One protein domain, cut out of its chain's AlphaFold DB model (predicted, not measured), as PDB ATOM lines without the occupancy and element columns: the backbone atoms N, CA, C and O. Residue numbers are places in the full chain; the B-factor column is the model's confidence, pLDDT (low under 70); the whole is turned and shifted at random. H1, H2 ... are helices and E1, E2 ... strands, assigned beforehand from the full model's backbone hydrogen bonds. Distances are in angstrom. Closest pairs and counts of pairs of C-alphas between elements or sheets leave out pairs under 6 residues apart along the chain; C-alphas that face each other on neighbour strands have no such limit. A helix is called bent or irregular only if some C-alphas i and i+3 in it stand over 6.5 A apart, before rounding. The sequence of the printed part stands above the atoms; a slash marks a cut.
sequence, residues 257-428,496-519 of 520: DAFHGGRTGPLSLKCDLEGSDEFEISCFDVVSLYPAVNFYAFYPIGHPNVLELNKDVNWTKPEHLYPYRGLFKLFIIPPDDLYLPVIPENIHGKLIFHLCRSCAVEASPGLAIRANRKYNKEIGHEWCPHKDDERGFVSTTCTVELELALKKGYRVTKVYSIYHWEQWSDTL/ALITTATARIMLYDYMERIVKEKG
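What this domain is: This is residues 257 to 428 and 496 to 519 of the 520 residues of the protein "DNA-directed DNA polymerase" of Meloidogyne enterolobii (UniProt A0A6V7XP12). A twisted sheet of four strands, three of them, E1, E6 and E2, sharply bent, has helix H5 over one face; the long helix H6 packs on H5, side by side with it, and the short H1 crosses H6. The hairpin of E3 and E4, with H3 next to it, lies beyond edge strand E5, and residues 270 to 283 stick out as a free arm. The printed part has 196 residues, under half in named elements, in the order H1 E1 H2 E2 E3 E4 H3 H4 E5 H5 E6 H6. The larger sheet, E1 E6 E2 E5, is antiparallel throughout; the class is mixed, helices and strands. The whole is compact, with a radius of gyration of the C-alphas of 18.4 A and spans of 61 by 42 by 30 A.

How they stand to each other: E1, residues 305 to 315, and E5, residues 393 to 398, are the edge strands; E6, residues 411 to 420, and E2, residues 326 to 333, are inner. N 307 and O 418 of E1 and E6 are 2.9 A apart, N 329 and O 417 of E2 and E6 2.9 A, and N 330 and O 395 of E2 and E5 3.0 A, each within hydrogen-bond range. E1 bends by 95 degrees at residue 312, E6 by 89 degrees at residue 414 and E2 by 66 degrees at residue 329. H5, residues 399 to 407, is on the sheet at a height of 8.2 A. H2, residues 318 to 321, touches H5, the closest C-alphas being those of Pro 318 and Glu 403, 4.9 A apart. There are two split strand-helix-strand units, in which another strand lies between the two same-way strands: E1, H2, E2 around E6, and E5, H5, E6 around E2, both with right-handed crossovers. H6, residues 496 to 517, touches H5 with residues 498 to 505 alone, at a shallow tilt of 27 degrees, the same way; the closest C-alphas, of Glu 401 and Ala 501, are 6.3 A apart. H1, residues 289 to 296, touches H6, about perpendicular at 74 degrees, with the C-alphas of Val 293 and Ala 503 closest at 6.2 A. E3, residues 344 to 347, and E4, residues 350 to 353, form an antiparallel hairpin, with N 345 and O 352 2.9 A apart. H3, residues 357 to 362, touches H4, residues 388 to 391, which only grazes the larger sheet; their closest C-alphas, of Arg 357 and Arg 391, are 5.0 A apart. Every O i to N i+4 pair is within hydrogen-bond range in H1, H3 and H5, and 17 of 18 in H6; H2 and H4 are too short for one.

Where its parts are: H1 begins at C-alpha 289, (47.206, -7.304, -20.660). From first to last C-alpha E1 measures 20.8 A, E6 20.0 A, E2 19.7 A, E5 15.3 A and H5 12.2 A. H6 measures 32.0 A and ends at C-alpha 517, (42.398, 13.003, -11.872).

The domain as a whole: The C-alphas of Asp 277 and Glu 308, the two farthest apart, are 61.9 A apart. Residues 429 to 495 are not printed, and C-alphas 428 and 496 are 13.0 A apart across the cut. The link from H3 to H4, 25 residues, is long. The mean pLDDT of the printed part is 84.6; residues 267 to 268, 275, 364 to 383 and 518 to 519 are under 70.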
ATOM      1  N   ASP A 257      33.402 -20.355  -8.967       86.75
ATOM      2  CA  ASP A 257      32.668 -19.214  -8.408       86.75
ATOM      3  C   ASP A 257      33.548 -17.954  -8.319       86.75
ATOM      4  O   ASP A 257      33.037 -16.842  -8.363       86.75
ATOM      5  N   ALA A 258      34.877 -18.110  -8.225       90.12
ATOM      6  CA  ALA A 258      35.833 -16.997  -8.307       90.12
ATOM      7  C   ALA A 258      36.254 -16.667  -9.752       90.12
ATOM      8  O   ALA A 258      36.953 -15.675  -9.991       90.12
ATOM      9  N   PHE A 259      35.891 -17.510 -10.723       90.19
ATOM     10  CA  PHE A 259      36.354 -17.382 -12.097       90.19
ATOM     11  C   PHE A 259      35.462 -16.433 -12.895       90.19
ATOM     12  O   PHE A 259      34.472 -16.822 -13.514       90.19
ATOM     13  N   HIS A 260      35.870 -15.170 -12.910       88.25
ATOM     14  CA  HIS A 260      35.224 -14.111 -13.674       88.25
ATOM     15  C   HIS A 260      36.088 -13.671 -14.861       88.25
ATOM     16  O   HIS A 260      37.313 -13.800 -14.837       88.25
ATOM     17  N   GLY A 261      35.454 -13.111 -15.894       85.31
ATOM     18  CA  GLY A 261      36.148 -12.512 -17.034       85.31
ATOM     19  C   GLY A 261      36.805 -11.162 -16.714       85.31
ATOM     20  O   GLY A 261      37.103 -10.833 -15.563       85.31
ATOM     21  N   GLY A 262      37.023 -10.360 -17.756       82.44
ATOM     22  CA  GLY A 262      37.477  -8.977 -17.606       82.44
ATOM     23  C   GLY A 262      36.443  -8.093 -16.896       82.44
ATOM     24  O   GLY A 262      35.267  -8.439 -16.785       82.44
ATOM     25  N   ARG A 263      36.888  -6.929 -16.414       85.81
ATOM     26  CA  ARG A 263      36.004  -5.913 -15.834       85.81
ATOM     27  C   ARG A 263      35.482  -5.010 -16.950       85.81
ATOM     28  O   ARG A 263      36.256  -4.282 -17.560       85.81
ATOM     29  N   THR A 264      34.169  -5.019 -17.150       79.12
ATOM     30  CA  THR A 264      33.467  -4.108 -18.064       79.12
ATOM     31  C   THR A 264      32.489  -3.272 -17.256       79.12
ATOM     32  O   THR A 264      31.619  -3.817 -16.582       79.12
ATOM     33  N   GLY A 265      32.633  -1.950 -17.299       75.44
ATOM     34  CA  GLY A 265      31.791  -1.037 -16.530       75.44
ATOM     35  C   GLY A 265      31.728   0.335 -17.187       75.44
ATOM     36  O   GLY A 265      32.485   1.214 -16.775       75.44
ATOM     37  N   PRO A 266      30.884   0.525 -18.219       74.19
ATOM     38  CA  PRO A 266      30.724   1.832 -18.842       74.19
ATOM     39  C   PRO A 266      30.124   2.820 -17.837       74.19
ATOM     40  O   PRO A 266      29.135   2.514 -17.170       74.19
ATOM     41  N   LEU A 267      30.723   4.009 -17.731       69.25
ATOM     42  CA  LEU A 267      30.173   5.112 -16.934       69.25
ATOM     43  C   LEU A 267      29.053   5.842 -17.674       69.25
ATOM     44  O   LEU A 267      28.073   6.254 -17.062       69.25
ATOM     45  N   SER A 268      29.200   5.963 -18.991       67.88
ATOM     46  CA  SER A 268      28.159   6.418 -19.901       67.88
ATOM     47  C   SER A 268      28.096   5.473 -21.093       67.88
ATOM     48  O   SER A 268      29.127   4.980 -21.553       67.88
ATOM     49  N   LEU A 269      26.886   5.219 -21.586       70.94
ATOM     50  CA  LEU A 269      26.661   4.435 -22.803       70.94
ATOM     51  C   LEU A 269      26.812   5.282 -24.073       70.94
ATOM     52  O   LEU A 269      27.008   4.726 -25.149       70.94
ATOM     53  N   LYS A 270      26.721   6.612 -23.949       73.06
ATOM     54  CA  LYS A 270      26.826   7.561 -25.058       73.06
ATOM     55  C   LYS A 270      27.578   8.810 -24.606       73.06
ATOM     56  O   LYS A 270      27.339   9.322 -23.515       73.06
ATOM     57  N   CYS A 271      28.490   9.287 -25.440       73.06
ATOM     58  CA  CYS A 271      29.070  10.617 -25.308       73.06
ATOM     59  C   CYS A 271      28.448  11.477 -26.409       73.06
ATOM     60  O   CYS A 271      28.702  11.222 -27.585       73.06
ATOM     61  N   ASP A 272      27.579  12.416 -26.034       72.31
ATOM     62  CA  ASP A 272      26.947  13.332 -26.981       72.31
ATOM     63  C   ASP A 272      27.848  14.538 -27.219       72.31
ATOM     64  O   ASP A 272      28.147  15.295 -26.300       72.31
ATOM     65  N   LEU A 273      28.291  14.678 -28.467       76.19
ATOM     66  CA  LEU A 273      29.199  15.735 -28.917       76.19
ATOM     67  C   LEU A 273      28.509  16.706 -29.888       76.19
ATOM     68  O   LEU A 273      29.169  17.530 -30.515       76.19
ATOM     69  N   GLU A 274      27.183  16.607 -30.034       72.38
ATOM     70  CA  GLU A 274      26.405  17.520 -30.873       72.38
ATOM     71  C   GLU A 274      26.553  18.961 -30.358       72.38
ATOM     72  O   GLU A 274      26.149  19.278 -29.240       72.38
ATOM     73  N   GLY A 275      27.143  19.835 -31.181       69.06
ATOM     74  CA  GLY A 275      27.368  21.250 -30.861       69.06
ATOM     75  C   GLY A 275      28.739  21.591 -30.264       69.06
ATOM     76  O   GLY A 275      28.971  22.762 -29.972       69.06
ATOM     77  N   SER A 276      29.644  20.617 -30.102       76.44
ATOM     78  CA  SER A 276      31.050  20.879 -29.761       76.44
ATOM     79  C   SER A 276      31.919  20.865 -31.014       76.44
ATOM     80  O   SER A 276      32.073  19.822 -31.648       76.44
ATOM     81  N   ASP A 277      32.531  22.005 -31.332       73.06
ATOM     82  CA  ASP A 277      33.441  22.130 -32.478       73.06
ATOM     83  C   ASP A 277      34.826  21.505 -32.204       73.06
ATOM     84  O   ASP A 277      35.520  21.112 -33.140       73.06
ATOM     85  N   GLU A 278      35.213  21.342 -30.929       79.75
ATOM     86  CA  GLU A 278      36.467  20.701 -30.510       79.75
ATOM     87  C   GLU A 278      36.270  19.820 -29.264       79.75
ATOM     88  O   GLU A 278      35.711  20.245 -28.252       79.75
ATOM     89  N   PHE A 279      36.755  18.578 -29.324       74.00
ATOM     90  CA  PHE A 279      36.793  17.646 -28.198       74.00
ATOM     91  C   PHE A 279      38.024  16.737 -28.299       74.00
ATOM     92  O   PHE A 279      38.471  16.395 -29.392       74.00
ATOM     93  N   GLU A 280      38.548  16.300 -27.152       78.38
ATOM     94  CA  GLU A 280      39.638  15.325 -27.072       78.38
ATOM     95  C   GLU A 280      39.144  14.055 -26.366       78.38
ATOM     96  O   GLU A 280      38.593  14.112 -25.265       78.38
ATOM     97  N   ILE A 281      39.337  12.897 -27.004       76.94
ATOM     98  CA  ILE A 281      39.057  11.580 -26.423       76.94
ATOM     99  C   ILE A 281      40.375  10.819 -26.330       76.94
ATOM    100  O   ILE A 281      40.968  10.464 -27.347       76.94
ATOM    101  N   SER A 282      40.810  10.523 -25.108       79.25
ATOM    102  CA  SER A 282      41.986   9.689 -24.861       79.25
ATOM    103  C   SER A 282      41.560   8.243 -24.598       79.25
ATOM    104  O   SER A 282      40.698   7.982 -23.758       79.25
ATOM    105  N   CYS A 283      42.181   7.293 -25.300       81.19
ATOM    106  CA  CYS A 283      41.996   5.862 -25.076       81.19
ATOM    107  C   CYS A 283      43.292   5.263 -24.525       81.19
ATOM    108  O   CYS A 283      44.344   5.368 -25.155       81.19
ATOM    109  N   PHE A 284      43.208   4.629 -23.357       81.75
ATOM    110  CA  PHE A 284      44.320   3.893 -22.764       81.75
ATOM    111  C   PHE A 284      44.082   2.400 -22.958       81.75
ATOM    112  O   PHE A 284      43.137   1.847 -22.393       81.75
ATOM    113  N   ASP A 285      44.952   1.753 -23.730       83.69
ATOM    114  CA  ASP A 285      44.926   0.308 -23.946       83.69
ATOM    115  C   ASP A 285      46.219  -0.338 -23.434       83.69
ATOM    116  O   ASP A 285      47.330   0.112 -23.732       83.69
ATOM    117  N   VAL A 286      46.076  -1.404 -22.644       81.38
ATOM    118  CA  VAL A 286      47.219  -2.179 -22.160       81.38
ATOM    119  C   VAL A 286      47.565  -3.211 -23.221       81.38
ATOM    120  O   VAL A 286      46.907  -4.249 -23.344       81.38
ATOM    121  N   VAL A 287      48.656  -2.962 -23.945       81.69
ATOM    122  CA  VAL A 287      49.166  -3.885 -24.962       81.69
ATOM    123  C   VAL A 287      49.430  -5.252 -24.328       81.69
ATOM    124  O   VAL A 287      50.365  -5.426 -23.551       81.69
ATOM    125  N   SER A 288      48.612  -6.240 -24.695       85.38
ATOM    126  CA  SER A 288      48.739  -7.619 -24.211       85.38
ATOM    127  C   SER A 288      48.607  -7.755 -22.678       85.38
ATOM    128  O   SER A 288      49.454  -8.373 -22.034       85.38
ATOM    129  N   LEU A 289      47.509  -7.244 -22.102       88.81
ATOM    130  CA  LEU A 289      47.206  -7.304 -20.660       88.81
ATOM    131  C   LEU A 289      47.435  -8.686 -20.015       88.81
ATOM    132  O   LEU A 289      48.150  -8.790 -19.023       88.81
ATOM    133  N   TYR A 290      46.847  -9.760 -20.553       91.31
ATOM    134  CA  TYR A 290      46.981 -11.096 -19.949       91.31
ATOM    135  C   TYR A 290      48.407 -11.662 -20.036       91.31
ATOM    136  O   TYR A 290      48.884 -12.173 -19.023       91.31
ATOM    137  N   PRO A 291      49.133 -11.552 -21.167       91.06
ATOM    138  CA  PRO A 291      50.566 -11.836 -21.187       91.06
ATOM    139  C   PRO A 291      51.364 -11.041 -20.148       91.06
ATOM    140  O   PRO A 291      52.145 -11.640 -19.415       91.06
ATOM    141  N   ALA A 292      51.127  -9.731 -20.009       89.81
ATOM    142  CA  ALA A 292      51.802  -8.922 -18.993       89.81
ATOM    143  C   ALA A 292      51.538  -9.459 -17.575       89.81
ATOM    144  O   ALA A 292      52.467  -9.648 -16.792       89.81
ATOM    145  N   VAL A 293      50.289  -9.810 -17.265       92.94
ATOM    146  CA  VAL A 293      49.933 -10.452 -15.993       92.94
ATOM    147  C   VAL A 293      50.638 -11.796 -15.818       92.94
ATOM    148  O   VAL A 293      51.217 -12.044 -14.767       92.94
ATOM    149  N   ASN A 294      50.649 -12.662 -16.831       93.12
ATOM    150  CA  ASN A 294      51.337 -13.955 -16.766       93.12
ATOM    151  C   ASN A 294      52.854 -13.823 -16.558       93.12
ATOM    152  O   ASN A 294      53.473 -14.743 -16.029       93.12
ATOM    153  N   PHE A 295      53.446 -12.688 -16.931       91.50
ATOM    154  CA  PHE A 295      54.864 -12.407 -16.727       91.50
ATOM    155  C   PHE A 295      55.200 -11.969 -15.288       91.50
ATOM    156  O   PHE A 295      56.229 -12.379 -14.739       91.50
ATOM    157  N   TYR A 296      54.345 -11.135 -14.681       90.69
ATOM    158  CA  TYR A 296      54.602 -10.514 -13.371       90.69
ATOM    159  C   TYR A 296      53.893 -11.189 -12.191       90.69
ATOM    160  O   TYR A 296      54.332 -11.037 -11.052       90.69
ATOM    161  N   ALA A 297      52.797 -11.909 -12.428       93.25
ATOM    162  CA  ALA A 297      52.002 -12.503 -11.363       93.25
ATOM    163  C   ALA A 297      52.680 -13.726 -10.733       93.25
ATOM    164  O   ALA A 297      53.450 -14.451 -11.363       93.25
ATOM    165  N   PHE A 298      52.320 -13.979  -9.478       94.69
ATOM    166  CA  PHE A 298      52.654 -15.210  -8.775       94.69
ATOM    167  C   PHE A 298      51.544 -16.234  -9.001       94.69
ATOM    168  O   PHE A 298      50.366 -15.897  -8.903       94.69
ATOM    169  N   TYR A 299      51.921 -17.491  -9.205       94.75
ATOM    170  CA  TYR A 299      51.007 -18.613  -9.394       94.75
ATOM    171  C   TYR A 299      51.250 -19.722  -8.365       94.75
ATOM    172  O   TYR A 299      52.399 -19.943  -7.980       94.75
ATOM    173  N   PRO A 300      50.202 -20.433  -7.917       94.19
ATOM    174  CA  PRO A 300      50.318 -21.514  -6.952       94.19
ATOM    175  C   PRO A 300      51.024 -22.732  -7.552       94.19
ATOM    176  O   PRO A 300      50.843 -23.053  -8.729       94.19
ATOM    177  N   ILE A 301      51.784 -23.436  -6.716       92.94
ATOM    178  CA  ILE A 301      52.491 -24.671  -7.063       92.94
ATOM    179  C   ILE A 301      51.826 -25.860  -6.367       92.94
ATOM    180  O   ILE A 301      51.547 -25.823  -5.170       92.94
ATOM    181  N   GLY A 302      51.583 -26.929  -7.127       89.81
ATOM    182  CA  GLY A 302      50.983 -28.165  -6.624       89.81
ATOM    183  C   GLY A 302      49.495 -28.046  -6.263       89.81
ATOM    184  O   GLY A 302      48.727 -27.312  -6.896       89.81
ATOM    185  N   HIS A 303      49.076 -28.826  -5.269       89.94
ATOM    186  CA  HIS A 303      47.697 -28.891  -4.781       89.94
ATOM    187  C   HIS A 303      47.512 -28.029  -3.519       89.94
ATOM    188  O   HIS A 303      48.448 -27.924  -2.725       89.94
ATOM    189  N   PRO A 304      46.327 -27.430  -3.307       92.31
ATOM    190  CA  PRO A 304      46.039 -26.688  -2.093       92.31
ATOM    191  C   PRO A 304      45.764 -27.618  -0.906       92.31
ATOM    192  O   PRO A 304      45.218 -28.713  -1.059       92.31
ATOM    193  N   ASN A 305      46.023 -27.100   0.288       90.94
ATOM    194  CA  ASN A 305      45.421 -27.540   1.534       90.94
ATOM    195  C   ASN A 305      43.983 -27.006   1.602       90.94
ATOM    196  O   ASN A 305      43.758 -25.794   1.544       90.94
ATOM    197  N   VAL A 306      43.005 -27.908   1.705       89.31
ATOM    198  CA  VAL A 306      41.587 -27.552   1.852       89.31
ATOM    199  C   VAL A 306      41.260 -27.408   3.328       89.31
ATOM    200  O   VAL A 306      41.377 -28.371   4.085       89.31
ATOM    201  N   LEU A 307      40.850 -26.211   3.729       88.00
ATOM    202  CA  LEU A 307      40.544 -25.869   5.110       88.00
ATOM    203  C   LEU A 307      39.070 -25.480   5.216       88.00
ATOM    204  O   LEU A 307      38.674 -24.440   4.698       88.00
ATOM    205  N   GLU A 308      38.273 -26.294   5.903       83.00
ATOM    206  CA  GLU A 308      36.886 -25.980   6.269       83.00
ATOM    207  C   GLU A 308      36.905 -25.340   7.664       83.00
ATOM    208  O   GLU A 308      37.071 -26.035   8.666       83.00
ATOM    209  N   LEU A 309      36.850 -24.008   7.727       82.88
ATOM    210  CA  LEU A 309      37.062 -23.259   8.971       82.88
ATOM    211  C   LEU A 309      35.758 -22.892   9.678       82.88
ATOM    212  O   LEU A 309      35.726 -22.925  10.904       82.88
ATOM    213  N   ASN A 310      34.722 -22.505   8.924       84.00
ATOM    214  CA  ASN A 310      33.421 -22.049   9.435       84.00
ATOM    215  C   ASN A 310      33.529 -21.123  10.660       84.00
ATOM    216  O   ASN A 310      32.865 -21.314  11.678       84.00
ATOM    217  N   LYS A 311      34.391 -20.108  10.556       87.44
ATOM    218  CA  LYS A 311      34.802 -19.257  11.672       87.44
ATOM    219  C   LYS A 311      34.398 -17.805  11.449       87.44
ATOM    220  O   LYS A 311      34.674 -17.234  10.394       87.44
ATOM    221  N   ASP A 312      33.837 -17.193  12.486       92.38
ATOM    222  CA  ASP A 312      33.624 -15.749  12.528       92.38
ATOM    223  C   ASP A 312      34.966 -15.023  12.720       92.38
ATOM    224  O   ASP A 312      35.808 -15.400  13.546       92.38
ATOM    225  N   VAL A 313      35.191 -13.988  11.919       95.38
ATOM    226  CA  VAL A 313      36.434 -13.212  11.876       95.38
ATOM    227  C   VAL A 313      36.126 -11.718  11.828       95.38
ATOM    228  O   VAL A 313      34.985 -11.308  11.667       95.38
ATOM    229  N   ASN A 314      37.151 -10.881  11.968       96.81
ATOM    230  CA  ASN A 314      37.038  -9.443  11.733       96.81
ATOM    231  C   ASN A 314      38.220  -8.980  10.879       96.81
ATOM    232  O   ASN A 314      39.142  -8.321  11.364       96.81
ATOM    233  N   TRP A 315      38.259  -9.415   9.617       97.81
ATOM    234  CA  TRP A 315      39.356  -9.042   8.728       97.81
ATOM    235  C   TRP A 315      39.040  -7.730   8.028       97.81
ATOM    236  O   TRP A 315      38.144  -7.658   7.192       97.81
ATOM    237  N   THR A 316      39.809  -6.697   8.357       97.38
ATOM    238  CA  THR A 316      39.666  -5.354   7.776       97.38
ATOM    239  C   THR A 316      40.920  -4.864   7.051       97.38
ATOM    240  O   THR A 316      40.956  -3.729   6.588       97.38
ATOM    241  N   LYS A 317      41.985  -5.674   7.014       97.75
ATOM    242  CA  LYS A 317      43.280  -5.327   6.422       97.75
ATOM    243  C   LYS A 317      43.937  -6.564   5.798       97.75
ATOM    244  O   LYS A 317      43.706  -7.660   6.317       97.75
ATOM    245  N   PRO A 318      44.754  -6.413   4.738       97.19
ATOM    246  CA  PRO A 318      45.407  -7.534   4.053       97.19
ATOM    247  C   PRO A 318      46.237  -8.440   4.964       97.19
ATOM    248  O   PRO A 318      46.292  -9.643   4.741       97.19
ATOM    249  N   GLU A 319      46.850  -7.895   6.016       96.94
ATOM    250  CA  GLU A 319      47.713  -8.658   6.926       96.94
ATOM    251  C   GLU A 319      46.935  -9.745   7.681       96.94
ATOM    252  O   GLU A 319      47.512 -10.752   8.083       96.94
ATOM    253  N   HIS A 320      45.615  -9.585   7.828       96.81
ATOM    254  CA  HIS A 320      44.752 -10.584   8.456       96.81
ATOM    255  C   HIS A 320      44.545 -11.844   7.608       96.81
ATOM    256  O   HIS A 320      44.019 -12.829   8.124       96.81
ATOM    257  N   LEU A 321      44.943 -11.832   6.331       94.94
ATOM    258  CA  LEU A 321      44.912 -13.033   5.500       94.94
ATOM    259  C   LEU A 321      45.981 -14.038   5.926       94.94
ATOM    260  O   LEU A 321      45.772 -15.231   5.743       94.94
ATOM    261  N   TYR A 322      47.091 -13.593   6.525       93.31
ATOM    262  CA  TYR A 322      48.171 -14.481   6.950       93.31
ATOM    263  C   TYR A 322      47.680 -15.522   7.979       93.31
ATOM    264  O   TYR A 322      46.990 -15.156   8.934       93.31
ATOM    265  N   PRO A 323      48.050 -16.812   7.843       94.06
ATOM    266  CA  PRO A 323      49.009 -17.387   6.886       94.06
ATOM    267  C   PRO A 323      48.400 -17.823   5.544       94.06
ATOM    268  O   PRO A 323      49.083 -18.407   4.707       94.06
ATOM    269  N   TYR A 324      47.116 -17.568   5.320       96.06
ATOM    270  CA  TYR A 324      46.373 -18.090   4.188       96.06
ATOM    271  C   TYR A 324      46.638 -17.321   2.892       96.06
ATOM    272  O   TYR A 324      46.577 -16.096   2.817       96.06
ATOM    273  N   ARG A 325      46.864 -18.088   1.826       96.38
ATOM    274  CA  ARG A 325      47.035 -17.603   0.454       96.38
ATOM    275  C   ARG A 325      46.461 -18.609  -0.539       96.38
ATOM    276  O   ARG A 325      46.903 -19.756  -0.584       96.38
ATOM    277  N   GLY A 326      45.489 -18.179  -1.330       95.50
ATOM    278  CA  GLY A 326      44.805 -18.947  -2.367       95.50
ATOM    279  C   GLY A 326      43.390 -18.445  -2.647       95.50
ATOM    280  O   GLY A 326      43.212 -17.265  -2.969       95.50
ATOM    281  N   LEU A 327      42.409 -19.344  -2.557       95.50
ATOM    282  CA  LEU A 327      40.988 -19.035  -2.737       95.50
ATOM    283  C   LEU A 327      40.266 -19.068  -1.403       95.50
ATOM    284  O   LEU A 327      40.543 -19.929  -0.571       95.50
ATOM    285  N   PHE A 328      39.302 -18.176  -1.244       95.69
ATOM    286  CA  PHE A 328      38.524 -18.034  -0.026       95.69
ATOM    287  C   PHE A 328      37.044 -18.071  -0.358       95.69
ATOM    288  O   PHE A 328      36.628 -17.420  -1.311       95.69
ATOM    289  N   LYS A 329      36.258 -18.762   0.466       94.19
ATOM    290  CA  LYS A 329      34.809 -18.600   0.543       94.19
ATOM    291  C   LYS A 329      34.477 -17.923   1.861       94.19
ATOM    292  O   LYS A 329      34.779 -18.453   2.933       94.19
ATOM    293  N   LEU A 330      33.893 -16.733   1.789       94.94
ATOM    294  CA  LEU A 330      33.744 -15.848   2.940       94.94
ATOM    295  C   LEU A 330      32.510 -14.953   2.821       94.94
ATOM    296  O   LEU A 330      32.002 -14.743   1.723       94.94
ATOM    297  N   PHE A 331      32.028 -14.437   3.951       95.31
ATOM    298  CA  PHE A 331      31.028 -13.374   3.986       95.31
ATOM    299  C   PHE A 331      31.746 -12.028   4.045       95.31
ATOM    300  O   PHE A 331      32.493 -11.757   4.993       95.31
ATOM    301  N   ILE A 332      31.539 -11.202   3.021       96.06
ATOM    302  CA  ILE A 332      32.201  -9.912   2.858       96.06
ATOM    303  C   ILE A 332      31.188  -8.775   2.852       96.06
ATOM    304  O   ILE A 332      30.124  -8.876   2.248       96.06
ATOM    305  N   ILE A 333      31.543  -7.677   3.508       96.75
ATOM    306  CA  ILE A 333      30.757  -6.451   3.593       96.75
ATOM    307  C   ILE A 333      31.551  -5.343   2.890       96.75
ATOM    308  O   ILE A 333      32.662  -5.020   3.331       96.75
ATOM    309  N   PRO A 334      31.030  -4.769   1.793       95.69
ATOM    310  CA  PRO A 334      31.647  -3.615   1.146       95.69
ATOM    311  C   PRO A 334      31.676  -2.373   2.055       95.69
ATOM    312  O   PRO A 334      30.835  -2.240   2.946       95.69
ATOM    313  N   PRO A 335      32.595  -1.417   1.829       93.00
ATOM    314  CA  PRO A 335      32.494  -0.098   2.446       93.00
ATOM    315  C   PRO A 335      31.227   0.619   1.967       93.00
ATOM    316  O   PRO A 335      30.650   0.278   0.933       93.00
ATOM    317  N   ASP A 336      30.795   1.619   2.725       84.31
ATOM    318  CA  ASP A 336      29.564   2.342   2.405       84.31
ATOM    319  C   ASP A 336      29.723   3.271   1.202       84.31
ATOM    320  O   ASP A 336      28.771   3.484   0.461       84.31
ATOM    321  N   ASP A 337      30.932   3.799   1.005       80.94
ATOM    322  CA  ASP A 337      31.241   4.791  -0.017       80.94
ATOM    323  C   ASP A 337      32.547   4.420  -0.731       80.94
ATOM    324  O   ASP A 337      33.647   4.579  -0.196       80.94
ATOM    325  N   LEU A 338      32.415   3.837  -1.925       85.12
ATOM    326  CA  LEU A 338      33.538   3.469  -2.781       85.12
ATOM    327  C   LEU A 338      33.132   3.534  -4.257       85.12
ATOM    328  O   LEU A 338      32.404   2.684  -4.770       85.12
ATOM    329  N   TYR A 339      33.687   4.512  -4.970       83.31
ATOM    330  CA  TYR A 339      33.352   4.776  -6.370       83.31
ATOM    331  C   TYR A 339      33.611   3.582  -7.307       83.31
ATOM    332  O   TYR A 339      32.842   3.323  -8.241       83.31
ATOM    333  N   LEU A 340      34.689   2.831  -7.061       88.31
ATOM    334  CA  LEU A 340      35.039   1.614  -7.793       88.31
ATOM    335  C   LEU A 340      34.947   0.398  -6.856       88.31
ATOM    336  O   LEU A 340      35.948   0.055  -6.222       88.31
ATOM    337  N   PRO A 341      33.795  -0.298  -6.781       91.75
ATOM    338  CA  PRO A 341      33.701  -1.546  -6.029       91.75
ATOM    339  C   PRO A 341      34.658  -2.597  -6.602       91.75
ATOM    340  O   PRO A 341      34.935  -2.599  -7.808       91.75
ATOM    341  N   VAL A 342      35.196  -3.459  -5.741       94.38
ATOM    342  CA  VAL A 342      36.291  -4.388  -6.070       94.38
ATOM    343  C   VAL A 342      35.772  -5.790  -6.364       94.38
ATOM    344  O   VAL A 342      36.055  -6.320  -7.434       94.38
ATOM    345  N   ILE A 343      35.010  -6.375  -5.437       94.56
ATOM    346  CA  ILE A 343      34.530  -7.759  -5.541       94.56
ATOM    347  C   ILE A 343      33.204  -7.791  -6.311       94.56
ATOM    348  O   ILE A 343      32.274  -7.087  -5.909       94.56
ATOM    349  N   PRO A 344      33.100  -8.570  -7.402       91.94
ATOM    350  CA  PRO A 344      31.853  -8.716  -8.136       91.94
ATOM    351  C   PRO A 344      30.985  -9.871  -7.612       91.94
ATOM    352  O   PRO A 344      31.466 -10.783  -6.940       91.94
ATOM    353  N   GLU A 345      29.711  -9.860  -8.001       88.75
ATOM    354  CA  GLU A 345      28.755 -10.960  -7.832       88.75
ATOM    355  C   GLU A 345      27.964 -11.141  -9.137       88.75
ATOM    356  O   GLU A 345      27.683 -10.166  -9.843       88.75
ATOM    357  N   ASN A 346      27.613 -12.381  -9.491       85.56
ATOM    358  CA  ASN A 346      26.705 -12.625 -10.609       85.56
ATOM    359  C   ASN A 346      25.258 -12.443 -10.136       85.56
ATOM    360  O   ASN A 346      24.747 -13.246  -9.359       85.56
ATOM    361  N   ILE A 347      24.610 -11.382 -10.607       82.56
ATOM    362  CA  ILE A 347      23.235 -11.026 -10.260       82.56
ATOM    363  C   ILE A 347      22.460 -10.876 -11.569       82.56
ATOM    364  O   ILE A 347      22.902 -10.182 -12.489       82.56
ATOM    365  N   HIS A 348      21.311 -11.550 -11.677       79.81
ATOM    366  CA  HIS A 348      20.465 -11.552 -12.883       79.81
ATOM    367  C   HIS A 348      21.226 -11.928 -14.171       79.81
ATOM    368  O   HIS A 348      20.988 -11.365 -15.240       79.81
ATOM    369  N   GLY A 349      22.188 -12.855 -14.067       79.12
ATOM    370  CA  GLY A 349      23.000 -13.334 -15.192       79.12
ATOM    371  C   GLY A 349      24.100 -12.368 -15.646       79.12
ATOM    372  O   GLY A 349      24.722 -12.601 -16.685       79.12
ATOM    373  N   LYS A 350      24.350 -11.283 -14.904       82.19
ATOM    374  CA  LYS A 350      25.381 -10.284 -15.212       82.19
ATOM    375  C   LYS A 350      26.386 -10.183 -14.074       82.19
ATOM    376  O   LYS A 350      26.032 -10.289 -12.906       82.19
ATOM    377  N   LEU A 351      27.644  -9.929 -14.422       85.62
ATOM    378  CA  LEU A 351      28.688  -9.645 -13.444       85.62
ATOM    379  C   LEU A 351      28.542  -8.199 -12.949       85.62
ATOM    380  O   LEU A 351      28.781  -7.265 -13.715       85.62
ATOM    381  N   ILE A 352      28.142  -8.014 -11.691       86.38
ATOM    382  CA  ILE A 352      27.871  -6.698 -11.102       86.38
ATOM    383  C   ILE A 352      28.883  -6.404  -9.994       86.38
ATOM    384  O   ILE A 352      29.123  -7.228  -9.118       86.38
ATOM    385  N   PHE A 353      29.449  -5.196 -10.018       89.62
ATOM    386  CA  PHE A 353      30.293  -4.652  -8.952       89.62
ATOM    387  C   PHE A 353      29.441  -3.708  -8.098       89.62
ATOM    388  O   PHE A 353      29.044  -2.644  -8.576       89.62
ATOM    389  N   HIS A 354      29.134  -4.094  -6.858       88.69
ATOM    390  CA  HIS A 354      28.183  -3.381  -5.992       88.69
ATOM    391  C   HIS A 354      28.731  -3.146  -4.573       88.69
ATOM    392  O   HIS A 354      29.727  -3.749  -4.171       88.69
ATOM    393  N   LEU A 355      28.096  -2.226  -3.835       90.44
ATOM    394  CA  LEU A 355      28.379  -1.941  -2.412       90.44
ATOM    395  C   LEU A 355      27.270  -2.417  -1.460       90.44
ATOM    396  O   LEU A 355      27.396  -2.308  -0.240       90.44
ATOM    397  N   CYS A 356      26.160  -2.896  -2.016       89.88
ATOM    398  CA  CYS A 356      25.021  -3.417  -1.280       89.88
ATOM    399  C   CYS A 356      24.328  -4.459  -2.151       89.88
ATOM    400  O   CYS A 356      23.765  -4.117  -3.197       89.88
ATOM    401  N   ARG A 357      24.350  -5.712  -1.690       89.62
ATOM    402  CA  ARG A 357      23.710  -6.817  -2.396       89.62
ATOM    403  C   ARG A 357      22.211  -6.598  -2.561       89.62
ATOM    404  O   ARG A 357      21.735  -6.693  -3.687       89.62
ATOM    405  N   SER A 358      21.482  -6.256  -1.493       87.19
ATOM    406  CA  SER A 358      20.031  -6.016  -1.580       87.19
ATOM    407  C   SER A 358      19.682  -4.966  -2.635       87.19
ATOM    408  O   SER A 358      18.895  -5.248  -3.533       87.19
ATOM    409  N   CYS A 359      20.366  -3.816  -2.646       85.12
ATOM    410  CA  CYS A 359      20.146  -2.801  -3.680       85.12
ATOM    411  C   CYS A 359      20.451  -3.301  -5.099       85.12
ATOM    412  O   CYS A 359      19.770  -2.902  -6.041       85.12
ATOM    413  N   ALA A 360      21.483  -4.130  -5.275       83.75
ATOM    414  CA  ALA A 360      21.831  -4.680  -6.584       83.75
ATOM    415  C   ALA A 360      20.810  -5.721  -7.072       83.75
ATOM    416  O   ALA A 360      20.545  -5.796  -8.270       83.75
ATOM    417  N   VAL A 361      20.223  -6.499  -6.159       83.19
ATOM    418  CA  VAL A 361      19.174  -7.485  -6.460       83.19
ATOM    419  C   VAL A 361      17.838  -6.802  -6.769       83.19
ATOM    420  O   VAL A 361      17.161  -7.205  -7.715       83.19
ATOM    421  N   GLU A 362      17.481  -5.765  -6.008       81.00
ATOM    422  CA  GLU A 362      16.260  -4.960  -6.180       81.00
ATOM    423  C   GLU A 362      16.270  -4.113  -7.460       81.00
ATOM    424  O   GLU A 362      15.215  -3.743  -7.981       81.00
ATOM    425  N   ALA A 363      17.459  -3.783  -7.972       75.25
ATOM    426  CA  ALA A 363      17.612  -3.038  -9.211       75.25
ATOM    427  C   ALA A 363      17.060  -3.830 -10.406       75.25
ATOM    428  O   ALA A 363      17.363  -5.010 -10.592       75.25
ATOM    429  N   SER A 364      16.289  -3.167 -11.276       66.62
ATOM    430  CA  SER A 364      15.789  -3.820 -12.488       66.62
ATOM    431  C   SER A 364      16.950  -4.249 -13.404       66.62
ATOM    432  O   SER A 364      17.892  -3.470 -13.609       66.62
ATOM    433  N   PRO A 365      16.895  -5.455 -14.004       61.66
ATOM    434  CA  PRO A 365      17.965  -5.959 -14.856       61.66
ATOM    435  C   PRO A 365      18.321  -4.994 -15.994       61.66
ATOM    436  O   PRO A 365      17.458  -4.530 -16.733       61.66
ATOM    437  N   GLY A 366      19.616  -4.719 -16.175       52.22
ATOM    438  CA  GLY A 366      20.101  -3.844 -17.250       52.22
ATOM    439  C   GLY A 366      20.139  -2.351 -16.929       52.22
ATOM    440  O   GLY A 366      20.724  -1.612 -17.716       52.22
ATOM    441  N   LEU A 367      19.642  -1.910 -15.769       53.00
ATOM    442  CA  LEU A 367      19.987  -0.587 -15.262       53.00
ATOM    443  C   LEU A 367      21.350  -0.626 -14.565       53.00
ATOM    444  O   LEU A 367      21.518  -1.251 -13.520       53.00
ATOM    445  N   ALA A 368      22.317   0.118 -15.101       50.78
ATOM    446  CA  ALA A 368      23.430   0.591 -14.292       50.78
ATOM    447  C   ALA A 368      22.885   1.683 -13.363       50.78
ATOM    448  O   ALA A 368      22.864   2.861 -13.714       50.78
ATOM    449  N   ILE A 369      22.407   1.300 -12.176       53.09
ATOM    450  CA  ILE A 369      22.006   2.266 -11.149       53.09
ATOM    451  C   ILE A 369      23.272   2.802 -10.473       53.09
ATOM    452  O   ILE A 369      23.536   2.582  -9.297       53.09
ATOM    453  N   ARG A 370      24.031   3.606 -11.215       52.47
ATOM    454  CA  ARG A 370      24.515   4.852 -10.636       52.47
ATOM    455  C   ARG A 370      23.397   5.855 -10.850       52.47
ATOM    456  O   ARG A 370      23.535   6.791 -11.626       52.47
ATOM    457  N   ALA A 371      22.237   5.618 -10.219       41.25
ATOM    458  CA  ALA A 371      21.274   6.700 -10.066       41.25
ATOM    459  C   ALA A 371      22.085   7.888  -9.563       41.25
ATOM    460  O   ALA A 371      22.952   7.688  -8.712       41.25
ATOM    461  N   ASN A 372      21.847   9.067 -10.122       42.44
ATOM    462  CA  ASN A 372      22.586  10.311  -9.903       42.44
ATOM    463  C   ASN A 372      22.754  10.752  -8.414       42.44
ATOM    464  O   ASN A 372      22.921  11.941  -8.178       42.44
ATOM    465  N   ARG A 373      22.565   9.890  -7.396       49.22
ATOM    466  CA  ARG A 373      22.173  10.227  -6.020       49.22
ATOM    467  C   ARG A 373      22.371   9.113  -4.953       49.22
ATOM    468  O   ARG A 373      21.427   8.899  -4.200       49.22
ATOM    469  N   LYS A 374      23.487   8.362  -4.842       45.91
ATOM    470  CA  LYS A 374      23.618   7.392  -3.705       45.91
ATOM    471  C   LYS A 374      24.947   7.224  -2.951       45.91
ATOM    472  O   LYS A 374      24.896   6.611  -1.895       45.91
ATOM    473  N   TYR A 375      26.092   7.757  -3.375       47.44
ATOM    474  CA  TYR A 375      27.361   7.431  -2.689       47.44
ATOM    475  C   TYR A 375      28.377   8.579  -2.751       47.44
ATOM    476  O   TYR A 375      29.415   8.443  -3.379       47.44
ATOM    477  N   ASN A 376      28.044   9.755  -2.212       45.03
ATOM    478  CA  ASN A 376      29.065  10.774  -1.954       45.03
ATOM    479  C   ASN A 376      28.694  11.592  -0.704       45.03
ATOM    480  O   ASN A 376      27.628  12.216  -0.647       45.03
ATOM    481  N   LYS A 377      29.594  11.582   0.288       42.97
ATOM    482  CA  LYS A 377      29.531  12.344   1.550       42.97
ATOM    483  C   LYS A 377      29.353  13.859   1.369       42.97
ATOM    484  O   LYS A 377      28.841  14.515   2.271       42.97
ATOM    485  N   GLU A 378      29.749  14.407   0.224       43.22
ATOM    486  CA  GLU A 378      29.776  15.847  -0.054       43.22
ATOM    487  C   GLU A 378      28.451  16.398  -0.615       43.22
ATOM    488  O   GLU A 378      28.260  17.611  -0.627       43.22
ATOM    489  N   ILE A 379      27.506  15.540  -1.035       42.38
ATOM    490  CA  ILE A 379      26.319  15.962  -1.821       42.38
ATOM    491  C   ILE A 379      24.976  15.775  -1.065       42.38
ATOM    492  O   ILE A 379      23.907  16.061  -1.592       42.38
ATOM    493  N   GLY A 380      24.992  15.355   0.210       39.06
ATOM    494  CA  GLY A 380      23.813  15.445   1.094       39.06
ATOM    495  C   GLY A 380      22.612  14.540   0.751       39.06
ATOM    496  O   GLY A 380      21.468  14.954   0.932       39.06
ATOM    497  N   HIS A 381      22.837  13.317   0.259       52.44
ATOM    498  CA  HIS A 381      21.767  12.351  -0.059       52.44
ATOM    499  C   HIS A 381      21.541  11.289   1.033       52.44
ATOM    500  O   HIS A 381      22.452  10.968   1.794       52.44
ATOM    501  N   GLU A 382      20.327  10.719   1.082       54.22
ATOM    502  CA  GLU A 382      19.972   9.624   1.994       54.22
ATOM    503  C   GLU A 382      20.738   8.341   1.644       54.22
ATOM    504  O   GLU A 382      20.745   7.877   0.500       54.22
ATOM    505  N   TRP A 383      21.404   7.784   2.652       66.31
ATOM    506  CA  TRP A 383      22.218   6.583   2.526       66.31
ATOM    507  C   TRP A 383      21.358   5.346   2.268       66.31
ATOM    508  O   TRP A 383      20.163   5.317   2.564       66.31
ATOM    509  N   CYS A 384      21.985   4.301   1.721       76.94
ATOM    510  CA  CYS A 384      21.372   2.979   1.666       76.94
ATOM    511  C   CYS A 384      20.859   2.591   3.072       76.94
ATOM    512  O   CYS A 384      21.662   2.594   4.005       76.94
ATOM    513  N   PRO A 385      19.562   2.266   3.243       80.94
ATOM    514  CA  PRO A 385      19.002   1.947   4.556       80.94
ATOM    515  C   PRO A 385      19.339   0.521   5.016       80.94
ATOM    516  O   PRO A 385      19.069   0.173   6.165       80.94
ATOM    517  N   HIS A 386      19.896  -0.305   4.123       86.62
ATOM    518  CA  HIS A 386      20.218  -1.698   4.397       86.62
ATOM    519  C   HIS A 386      21.350  -1.832   5.408       86.62
ATOM    520  O   HIS A 386      22.352  -1.114   5.356       86.62
ATOM    521  N   LYS A 387      21.203  -2.808   6.297       89.56
ATOM    522  CA  LYS A 387      22.202  -3.139   7.312       89.56
ATOM    523  C   LYS A 387      23.336  -3.977   6.729       89.56
ATOM    524  O   LYS A 387      23.267  -4.473   5.609       89.56
ATOM    525  N   ASP A 388      24.404  -4.138   7.500       90.50
ATOM    526  CA  ASP A 388      25.609  -4.869   7.093       90.50
ATOM    527  C   ASP A 388      25.341  -6.324   6.658       90.50
ATOM    528  O   ASP A 388      25.981  -6.809   5.726       90.50
ATOM    529  N   ASP A 389      24.373  -7.000   7.276       88.62
ATOM    530  CA  ASP A 389      23.920  -8.349   6.921       88.62
ATOM    531  C   ASP A 389      23.167  -8.404   5.581       88.62
ATOM    532  O   ASP A 389      23.259  -9.396   4.863       88.62
ATOM    533  N   GLU A 390      22.479  -7.324   5.210       87.50
ATOM    534  CA  GLU A 390      21.763  -7.178   3.934       87.50
ATOM    535  C   GLU A 390      22.680  -6.653   2.812       87.50
ATOM    536  O   GLU A 390      22.517  -6.958   1.627       87.50
ATOM    537  N   ARG A 391      23.666  -5.828   3.175       90.75
ATOM    538  CA  ARG A 391      24.656  -5.271   2.249       90.75
ATOM    539  C   ARG A 391      25.718  -6.289   1.869       90.75
ATOM    540  O   ARG A 391      26.152  -6.294   0.714       90.75
ATOM    541  N   GLY A 392      26.152  -7.083   2.843       92.88
ATOM    542  CA  GLY A 392      27.164  -8.109   2.675       92.88
ATOM    543  C   GLY A 392      26.664  -9.319   1.896       92.88
ATOM    544  O   GLY A 392      25.473  -9.496   1.647       92.88
ATOM    545  N   PHE A 393      27.607 -10.147   1.466       93.19
ATOM    546  CA  PHE A 393      27.311 -11.317   0.654       93.19
ATOM    547  C   PHE A 393      28.386 -12.385   0.778       93.19
ATOM    548  O   PHE A 393      29.529 -12.109   1.145       93.19
ATOM    549  N   VAL A 394      28.014 -13.623   0.457       92.38
ATOM    550  CA  VAL A 394      28.981 -14.717   0.369       92.38
ATOM    551  C   VAL A 394      29.667 -14.657  -0.982       92.38
ATOM    552  O   VAL A 394      29.018 -14.691  -2.021       92.38
ATOM    553  N   SER A 395      30.992 -14.572  -0.954       93.00
ATOM    554  CA  SER A 395      31.824 -14.517  -2.145       93.00
ATOM    555  C   SER A 395      32.890 -15.601  -2.090       93.00
ATOM    556  O   SER A 395      33.527 -15.818  -1.052       93.00
ATOM    557  N   THR A 396      33.097 -16.258  -3.229       93.81
ATOM    558  CA  THR A 396      34.304 -17.038  -3.489       93.81
ATOM    559  C   THR A 396      35.277 -16.134  -4.238       93.81
ATOM    560  O   THR A 396      34.993 -15.710  -5.356       93.81
ATOM    561  N   THR A 397      36.416 -15.800  -3.634       94.88
ATOM    562  CA  THR A 397      37.356 -14.816  -4.187       94.88
ATOM    563  C   THR A 397      38.812 -15.257  -4.063       94.88
ATOM    564  O   THR A 397      39.180 -16.072  -3.213       94.88
ATOM    565  N   CYS A 398      39.653 -14.723  -4.945       94.75
ATOM    566  CA  CYS A 398      41.088 -14.955  -4.948       94.75
ATOM    567  C   CYS A 398      41.809 -13.979  -4.013       94.75
ATOM    568  O   CYS A 398      41.405 -12.826  -3.875       94.75
ATOM    569  N   THR A 399      42.938 -14.413  -3.447       95.75
ATOM    570  CA  THR A 399      43.770 -13.599  -2.537       95.75
ATOM    571  C   THR A 399      44.032 -12.196  -3.069       95.75
ATOM    572  O   THR A 399      43.818 -11.233  -2.350       95.75
ATOM    573  N   VAL A 400      44.451 -12.072  -4.332       95.19
ATOM    574  CA  VAL A 400      44.820 -10.777  -4.920       95.19
ATOM    575  C   VAL A 400      43.656  -9.776  -4.907       95.19
ATOM    576  O   VAL A 400      43.850  -8.602  -4.601       95.19
ATOM    577  N   GLU A 401      42.429 -10.231  -5.179       95.88
ATOM    578  CA  GLU A 401      41.237  -9.374  -5.154       95.88
ATOM    579  C   GLU A 401      40.823  -9.048  -3.725       95.88
ATOM    580  O   GLU A 401      40.466  -7.907  -3.434       95.88
ATOM    581  N   LEU A 402      40.915 -10.029  -2.827       97.38
ATOM    582  CA  LEU A 402      40.605  -9.854  -1.416       97.38
ATOM    583  C   LEU A 402      41.564  -8.867  -0.738       97.38
ATOM    584  O   LEU A 402      41.122  -8.010   0.022       97.38
ATOM    585  N   GLU A 403      42.859  -8.921  -1.052       97.44
ATOM    586  CA  GLU A 403      43.851  -7.948  -0.586       97.44
ATOM    587  C   GLU A 403      43.490  -6.526  -1.031       97.44
ATOM    588  O   GLU A 403      43.514  -5.601  -0.216       97.44
ATOM    589  N   LEU A 404      43.128  -6.336  -2.307       97.19
ATOM    590  CA  LEU A 404      42.677  -5.034  -2.800       97.19
ATOM    591  C   LEU A 404      41.383  -4.599  -2.102       97.19
ATOM    592  O   LEU A 404      41.292  -3.459  -1.655       97.19
ATOM    593  N   ALA A 405      40.406  -5.492  -1.956       97.62
ATOM    594  CA  ALA A 405      39.135  -5.197  -1.304       97.62
ATOM    595  C   ALA A 405      39.343  -4.723   0.142       97.62
ATOM    596  O   ALA A 405      38.834  -3.672   0.528       97.62
ATOM    597  N   LEU A 406      40.163  -5.430   0.924       98.12
ATOM    598  CA  LEU A 406      40.496  -5.037   2.294       98.12
ATOM    599  C   LEU A 406      41.199  -3.669   2.335       98.12
ATOM    600  O   LEU A 406      40.851  -2.829   3.161       98.12
ATOM    601  N   LYS A 407      42.116  -3.377   1.394       97.38
ATOM    602  CA  LYS A 407      42.726  -2.033   1.258       97.38
ATOM    603  C   LYS A 407      41.702  -0.941   0.938       97.38
ATOM    604  O   LYS A 407      41.908   0.206   1.323       97.38
ATOM    605  N   LYS A 408      40.619  -1.278   0.231       96.19
ATOM    606  CA  LYS A 408      39.520  -0.359  -0.107       96.19
ATOM    607  C   LYS A 408      38.423  -0.297   0.960       96.19
ATOM    608  O   LYS A 408      37.401   0.332   0.721       96.19
ATOM    609  N   GLY A 409      38.625  -0.903   2.131       96.44
ATOM    610  CA  GLY A 409      37.713  -0.784   3.272       96.44
ATOM    611  C   GLY A 409      36.619  -1.850   3.347       96.44
ATOM    612  O   GLY A 409      35.707  -1.713   4.162       96.44
ATOM    613  N   TYR A 410      36.702  -2.914   2.542       98.06
ATOM    614  CA  TYR A 410      35.852  -4.088   2.741       98.06
ATOM    615  C   TYR A 410      36.179  -4.754   4.086       98.06
ATOM    616  O   TYR A 410      37.315  -4.707   4.565       98.06
ATOM    617  N   ARG A 411      35.183  -5.411   4.680       97.69
ATOM    618  CA  ARG A 411      35.322  -6.187   5.919       97.69
ATOM    619  C   ARG A 411      34.875  -7.621   5.686       97.69
ATOM    620  O   ARG A 411      33.846  -7.844   5.060       97.69
ATOM    621  N   VAL A 412      35.609  -8.590   6.216       97.88
ATOM    622  CA  VAL A 412      35.181  -9.995   6.254       97.88
ATOM    623  C   VAL A 412      34.751 -10.316   7.674       97.88
ATOM    624  O   VAL A 412      35.534 -10.117   8.606       97.88
ATOM    625  N   THR A 413      33.526 -10.816   7.830       96.25
ATOM    626  CA  THR A 413      32.971 -11.194   9.140       96.25
ATOM    627  C   THR A 413      32.918 -12.699   9.355       96.25
ATOM    628  O   THR A 413      32.847 -13.155  10.493       96.25
ATOM    629  N   LYS A 414      32.997 -13.493   8.282       93.81
ATOM    630  CA  LYS A 414      32.988 -14.954   8.367       93.81
ATOM    631  C   LYS A 414      33.810 -15.588   7.259       93.81
ATOM    632  O   LYS A 414      33.726 -15.173   6.107       93.81
ATOM    633  N   VAL A 415      34.571 -16.619   7.606       93.69
ATOM    634  CA  VAL A 415      35.322 -17.456   6.667       93.69
ATOM    635  C   VAL A 415      34.757 -18.863   6.737       93.69
ATOM    636  O   VAL A 415      34.787 -19.496   7.791       93.69
ATOM    637  N   TYR A 416      34.250 -19.350   5.612       89.50
ATOM    638  CA  TYR A 416      33.683 -20.689   5.509       89.50
ATOM    639  C   TYR A 416      34.786 -21.691   5.206       89.50
ATOM    640  O   TYR A 416      35.055 -22.585   6.006       89.50
ATOM    641  N   SER A 417      35.507 -21.476   4.107       90.19
ATOM    642  CA  SER A 417      36.595 -22.358   3.705       90.19
ATOM    643  C   SER A 417      37.657 -21.667   2.867       90.19
ATOM    644  O   SER A 417      37.459 -20.573   2.329       90.19
ATOM    645  N   ILE A 418      38.826 -22.301   2.804       93.50
ATOM    646  CA  ILE A 418      40.012 -21.788   2.130       93.50
ATOM    647  C   ILE A 418      40.676 -22.924   1.357       93.50
ATOM    648  O   ILE A 418      40.909 -24.004   1.898       93.50
ATOM    649  N   TYR A 419      41.037 -22.664   0.103       93.88
ATOM    650  CA  TYR A 419      42.034 -23.455  -0.614       93.88
ATOM    651  C   TYR A 419      43.362 -22.723  -0.503       93.88
ATOM    652  O   TYR A 419      43.570 -21.716  -1.178       93.88
ATOM    653  N   HIS A 420      44.233 -23.202   0.378       95.50
ATOM    654  CA  HIS A 420      45.519 -22.579   0.657       95.50
ATOM    655  C   HIS A 420      46.648 -23.297  -0.082       95.50
ATOM    656  O   HIS A 420      46.838 -24.493   0.097       95.50
ATOM    657  N   TRP A 421      47.438 -22.571  -0.872       94.88
ATOM    658  CA  TRP A 421      48.695 -23.085  -1.413       94.88
ATOM    659  C   TRP A 421      49.876 -22.566  -0.605       94.88
ATOM    660  O   TRP A 421      50.073 -21.353  -0.508       94.88
ATOM    661  N   GLU A 422      50.687 -23.501  -0.115       94.00
ATOM    662  CA  GLU A 422      51.933 -23.230   0.610       94.00
ATOM    663  C   GLU A 422      52.986 -22.575  -0.294       94.00
ATOM    664  O   GLU A 422      53.738 -21.698   0.120       94.00
ATOM    665  N   GLN A 423      53.042 -23.003  -1.558       94.12
ATOM    666  CA  GLN A 423      54.087 -22.612  -2.497       94.12
ATOM    667  C   GLN A 423      53.519 -21.814  -3.665       94.12
ATOM    668  O   GLN A 423      52.500 -22.175  -4.252       94.12
ATOM    669  N   TRP A 424      54.221 -20.739  -4.017       94.50
ATOM    670  CA  TRP A 424      53.905 -19.864  -5.142       94.50
ATOM    671  C   TRP A 424      55.174 -19.549  -5.932       94.50
ATOM    672  O   TRP A 424      56.261 -19.475  -5.365       94.50
ATOM    673  N   SER A 425      55.028 -19.333  -7.235       93.88
ATOM    674  CA  SER A 425      56.120 -19.006  -8.147       93.88
ATOM    675  C   SER A 425      55.725 -17.858  -9.066       93.88
ATOM    676  O   SER A 425      54.675 -17.886  -9.701       93.88
ATOM    677  N   ASP A 426      56.598 -16.865  -9.171       92.88
ATOM    678  CA  ASP A 426      56.534 -15.772 -10.143       92.88
ATOM    679  C   ASP A 426      57.210 -16.125 -11.479       92.88
ATOM    680  O   ASP A 426      57.216 -15.330 -12.417       92.88
ATOM    681  N   THR A 427      57.796 -17.320 -11.577       92.62
ATOM    682  CA  THR A 427      58.525 -17.803 -12.756       92.62
ATOM    683  C   THR A 427      57.830 -18.958 -13.467       92.62
ATOM    684  O   THR A 427      58.348 -19.438 -14.470       92.62
ATOM    685  N   LEU A 428      56.646 -19.386 -13.010       92.56
ATOM    686  CA  LEU A 428      55.916 -20.505 -13.617       92.56
ATOM    687  C   LEU A 428      55.607 -20.263 -15.103       92.56
ATOM    688  O   LEU A 428      55.862 -21.130 -15.932       92.56
ATOM    689  N   ALA A 496      44.007 -19.733 -14.459       89.88
ATOM    690  CA  ALA A 496      43.092 -18.864 -15.198       89.88
ATOM    691  C   ALA A 496      42.402 -17.822 -14.298       89.88
ATOM    692  O   ALA A 496      42.292 -16.648 -14.669       89.88
ATOM    693  N   LEU A 497      41.954 -18.221 -13.103       91.12
ATOM    694  CA  LEU A 497      41.302 -17.298 -12.177       91.12
ATOM    695  C   LEU A 497      42.291 -16.269 -11.617       91.12
ATOM    696  O   LEU A 497      41.943 -15.098 -11.533       91.12
ATOM    697  N   ILE A 498      43.528 -16.660 -11.296       93.25
ATOM    698  CA  ILE A 498      44.544 -15.735 -10.783       93.25
ATOM    699  C   ILE A 498      44.966 -14.754 -11.872       93.25
ATOM    700  O   ILE A 498      45.069 -13.559 -11.594       93.25
ATOM    701  N   THR A 499      45.147 -15.220 -13.111       93.69
ATOM    702  CA  THR A 499      45.435 -14.352 -14.258       93.69
ATOM    703  C   THR A 499      44.326 -13.316 -14.439       93.69
ATOM    704  O   THR A 499      44.595 -12.119 -14.507       93.69
ATOM    705  N   THR A 500      43.062 -13.741 -14.473       93.44
ATOM    706  CA  THR A 500      41.934 -12.816 -14.690       93.44
ATOM    707  C   THR A 500      41.710 -11.873 -13.506       93.44
ATOM    708  O   THR A 500      41.500 -10.681 -13.717       93.44
ATOM    709  N   ALA A 501      41.832 -12.357 -12.267       94.25
ATOM    710  CA  ALA A 501      41.767 -11.543 -11.054       94.25
ATOM    711  C   ALA A 501      42.874 -10.480 -11.015       94.25
ATOM    712  O   ALA A 501      42.605  -9.299 -10.802       94.25
ATOM    713  N   THR A 502      44.114 -10.871 -11.315       94.44
ATOM    714  CA  THR A 502      45.255  -9.945 -11.364       94.44
ATOM    715  C   THR A 502      45.104  -8.935 -12.502       94.44
ATOM    716  O   THR A 502      45.402  -7.757 -12.318       94.44
ATOM    717  N   ALA A 503      44.561  -9.342 -13.653       93.88
ATOM    718  CA  ALA A 503      44.249  -8.426 -14.749       93.88
ATOM    719  C   ALA A 503      43.178  -7.394 -14.368       93.88
ATOM    720  O   ALA A 503      43.314  -6.219 -14.708       93.88
ATOM    721  N   ARG A 504      42.135  -7.801 -13.627       92.81
ATOM    722  CA  ARG A 504      41.122  -6.872 -13.102       92.81
ATOM    723  C   ARG A 504      41.723  -5.863 -12.128       92.81
ATOM    724  O   ARG A 504      41.334  -4.703 -12.184       92.81
ATOM    725  N   ILE A 505      42.670  -6.276 -11.285       92.69
ATOM    726  CA  ILE A 505      43.386  -5.383 -10.358       92.69
ATOM    727  C   ILE A 505      44.279  -4.406 -11.118       92.69
ATOM    728  O   ILE A 505      44.219  -3.208 -10.870       92.69
ATOM    729  N   MET A 506      45.046  -4.889 -12.096       91.69
ATOM    730  CA  MET A 506      45.880  -4.021 -12.926       91.69
ATOM    731  C   MET A 506      45.028  -2.970 -13.652       91.69
ATOM    732  O   MET A 506      45.377  -1.794 -13.660       91.69
ATOM    733  N   LEU A 507      43.874  -3.364 -14.203       90.12
ATOM    734  CA  LEU A 507      42.924  -2.424 -14.801       90.12
ATOM    735  C   LEU A 507      42.323  -1.466 -13.760       90.12
ATOM    736  O   LEU A 507      42.175  -0.279 -14.041       90.12
ATOM    737  N   TYR A 508      42.009  -1.960 -12.559       91.81
ATOM    738  CA  TYR A 508      41.507  -1.145 -11.454       91.81
ATOM    739  C   TYR A 508      42.470  -0.005 -11.112       91.81
ATOM    740  O   TYR A 508      42.020   1.120 -10.918       91.81
ATOM    741  N   ASP A 509      43.779  -0.260 -11.092       90.19
ATOM    742  CA  ASP A 509      44.783   0.766 -10.797       90.19
ATOM    743  C   ASP A 509      44.772   1.904 -11.830       90.19
ATOM    744  O   ASP A 509      44.891   3.074 -11.461       90.19
ATOM    745  N   TYR A 510      44.581   1.596 -13.119       88.44
ATOM    746  CA  TYR A 510      44.414   2.621 -14.157       88.44
ATOM    747  C   TYR A 510      43.091   3.374 -14.005       88.44
ATOM    748  O   TYR A 510      43.073   4.602 -14.074       88.44
ATOM    749  N   MET A 511      41.992   2.656 -13.748       87.38
ATOM    750  CA  MET A 511      40.686   3.276 -13.509       87.38
ATOM    751  C   MET A 511      40.730   4.228 -12.313       87.38
ATOM    752  O   MET A 511      40.183   5.323 -12.378       87.38
ATOM    753  N   GLU A 512      41.400   3.840 -11.229       87.38
ATOM    754  CA  GLU A 512      41.533   4.671 -10.039       87.38
ATOM    755  C   GLU A 512      42.316   5.960 -10.323       87.38
ATOM    756  O   GLU A 512      41.950   7.013  -9.804       87.38
ATOM    757  N   ARG A 513      43.365   5.911 -11.153       85.94
ATOM    758  CA  ARG A 513      44.100   7.121 -11.562       85.94
ATOM    759  C   ARG A 513      43.195   8.094 -12.312       85.94
ATOM    760  O   ARG A 513      43.159   9.265 -11.956       85.94
ATOM    761  N   ILE A 514      42.405   7.589 -13.260       81.81
ATOM    762  CA  ILE A 514      41.447   8.398 -14.032       81.81
ATOM    763  C   ILE A 514      40.400   9.032 -13.106       81.81
ATOM    764  O   ILE A 514      40.084  10.211 -13.233       81.81
ATOM    765  N   VAL A 515      39.867   8.261 -12.155       79.88
ATOM    766  CA  VAL A 515      38.880   8.746 -11.176       79.88
ATOM    767  C   VAL A 515      39.473   9.851 -10.297       79.88
ATOM    768  O   VAL A 515      38.867  10.913 -10.170       79.88
ATOM    769  N   LYS A 516      40.696   9.658  -9.784       79.50
ATOM    770  CA  LYS A 516      41.412  10.659  -8.976       79.50
ATOM    771  C   LYS A 516      41.707  11.942  -9.752       79.50
ATOM    772  O   LYS A 516      41.503  13.024  -9.216       79.50
ATOM    773  N   GLU A 517      42.150  11.840 -11.005       76.44
ATOM    774  CA  GLU A 517      42.398  13.003 -11.872       76.44
ATOM    775  C   GLU A 517      41.127  13.818 -12.142       76.44
ATOM    776  O   GLU A 517      41.193  15.034 -12.314       76.44
ATOM    777  N   LYS A 518      39.959  13.165 -12.155       68.38
ATOM    778  CA  LYS A 518      38.654  13.813 -12.343       68.38
ATOM    779  C   LYS A 518      38.013  14.310 -11.039       68.38
ATOM    780  O   LYS A 518      36.950  14.918 -11.118       68.38
ATOM    781  N   GLY A 519      38.639  14.083  -9.881       62.88
ATOM    782  CA  GLY A 519      38.108  14.482  -8.573       62.88
ATOM    783  C   GLY A 519      36.827  13.743  -8.172       62.88
ATOM    784  O   GLY A 519      35.960  14.344  -7.543       62.88
TER     785      GLY A 519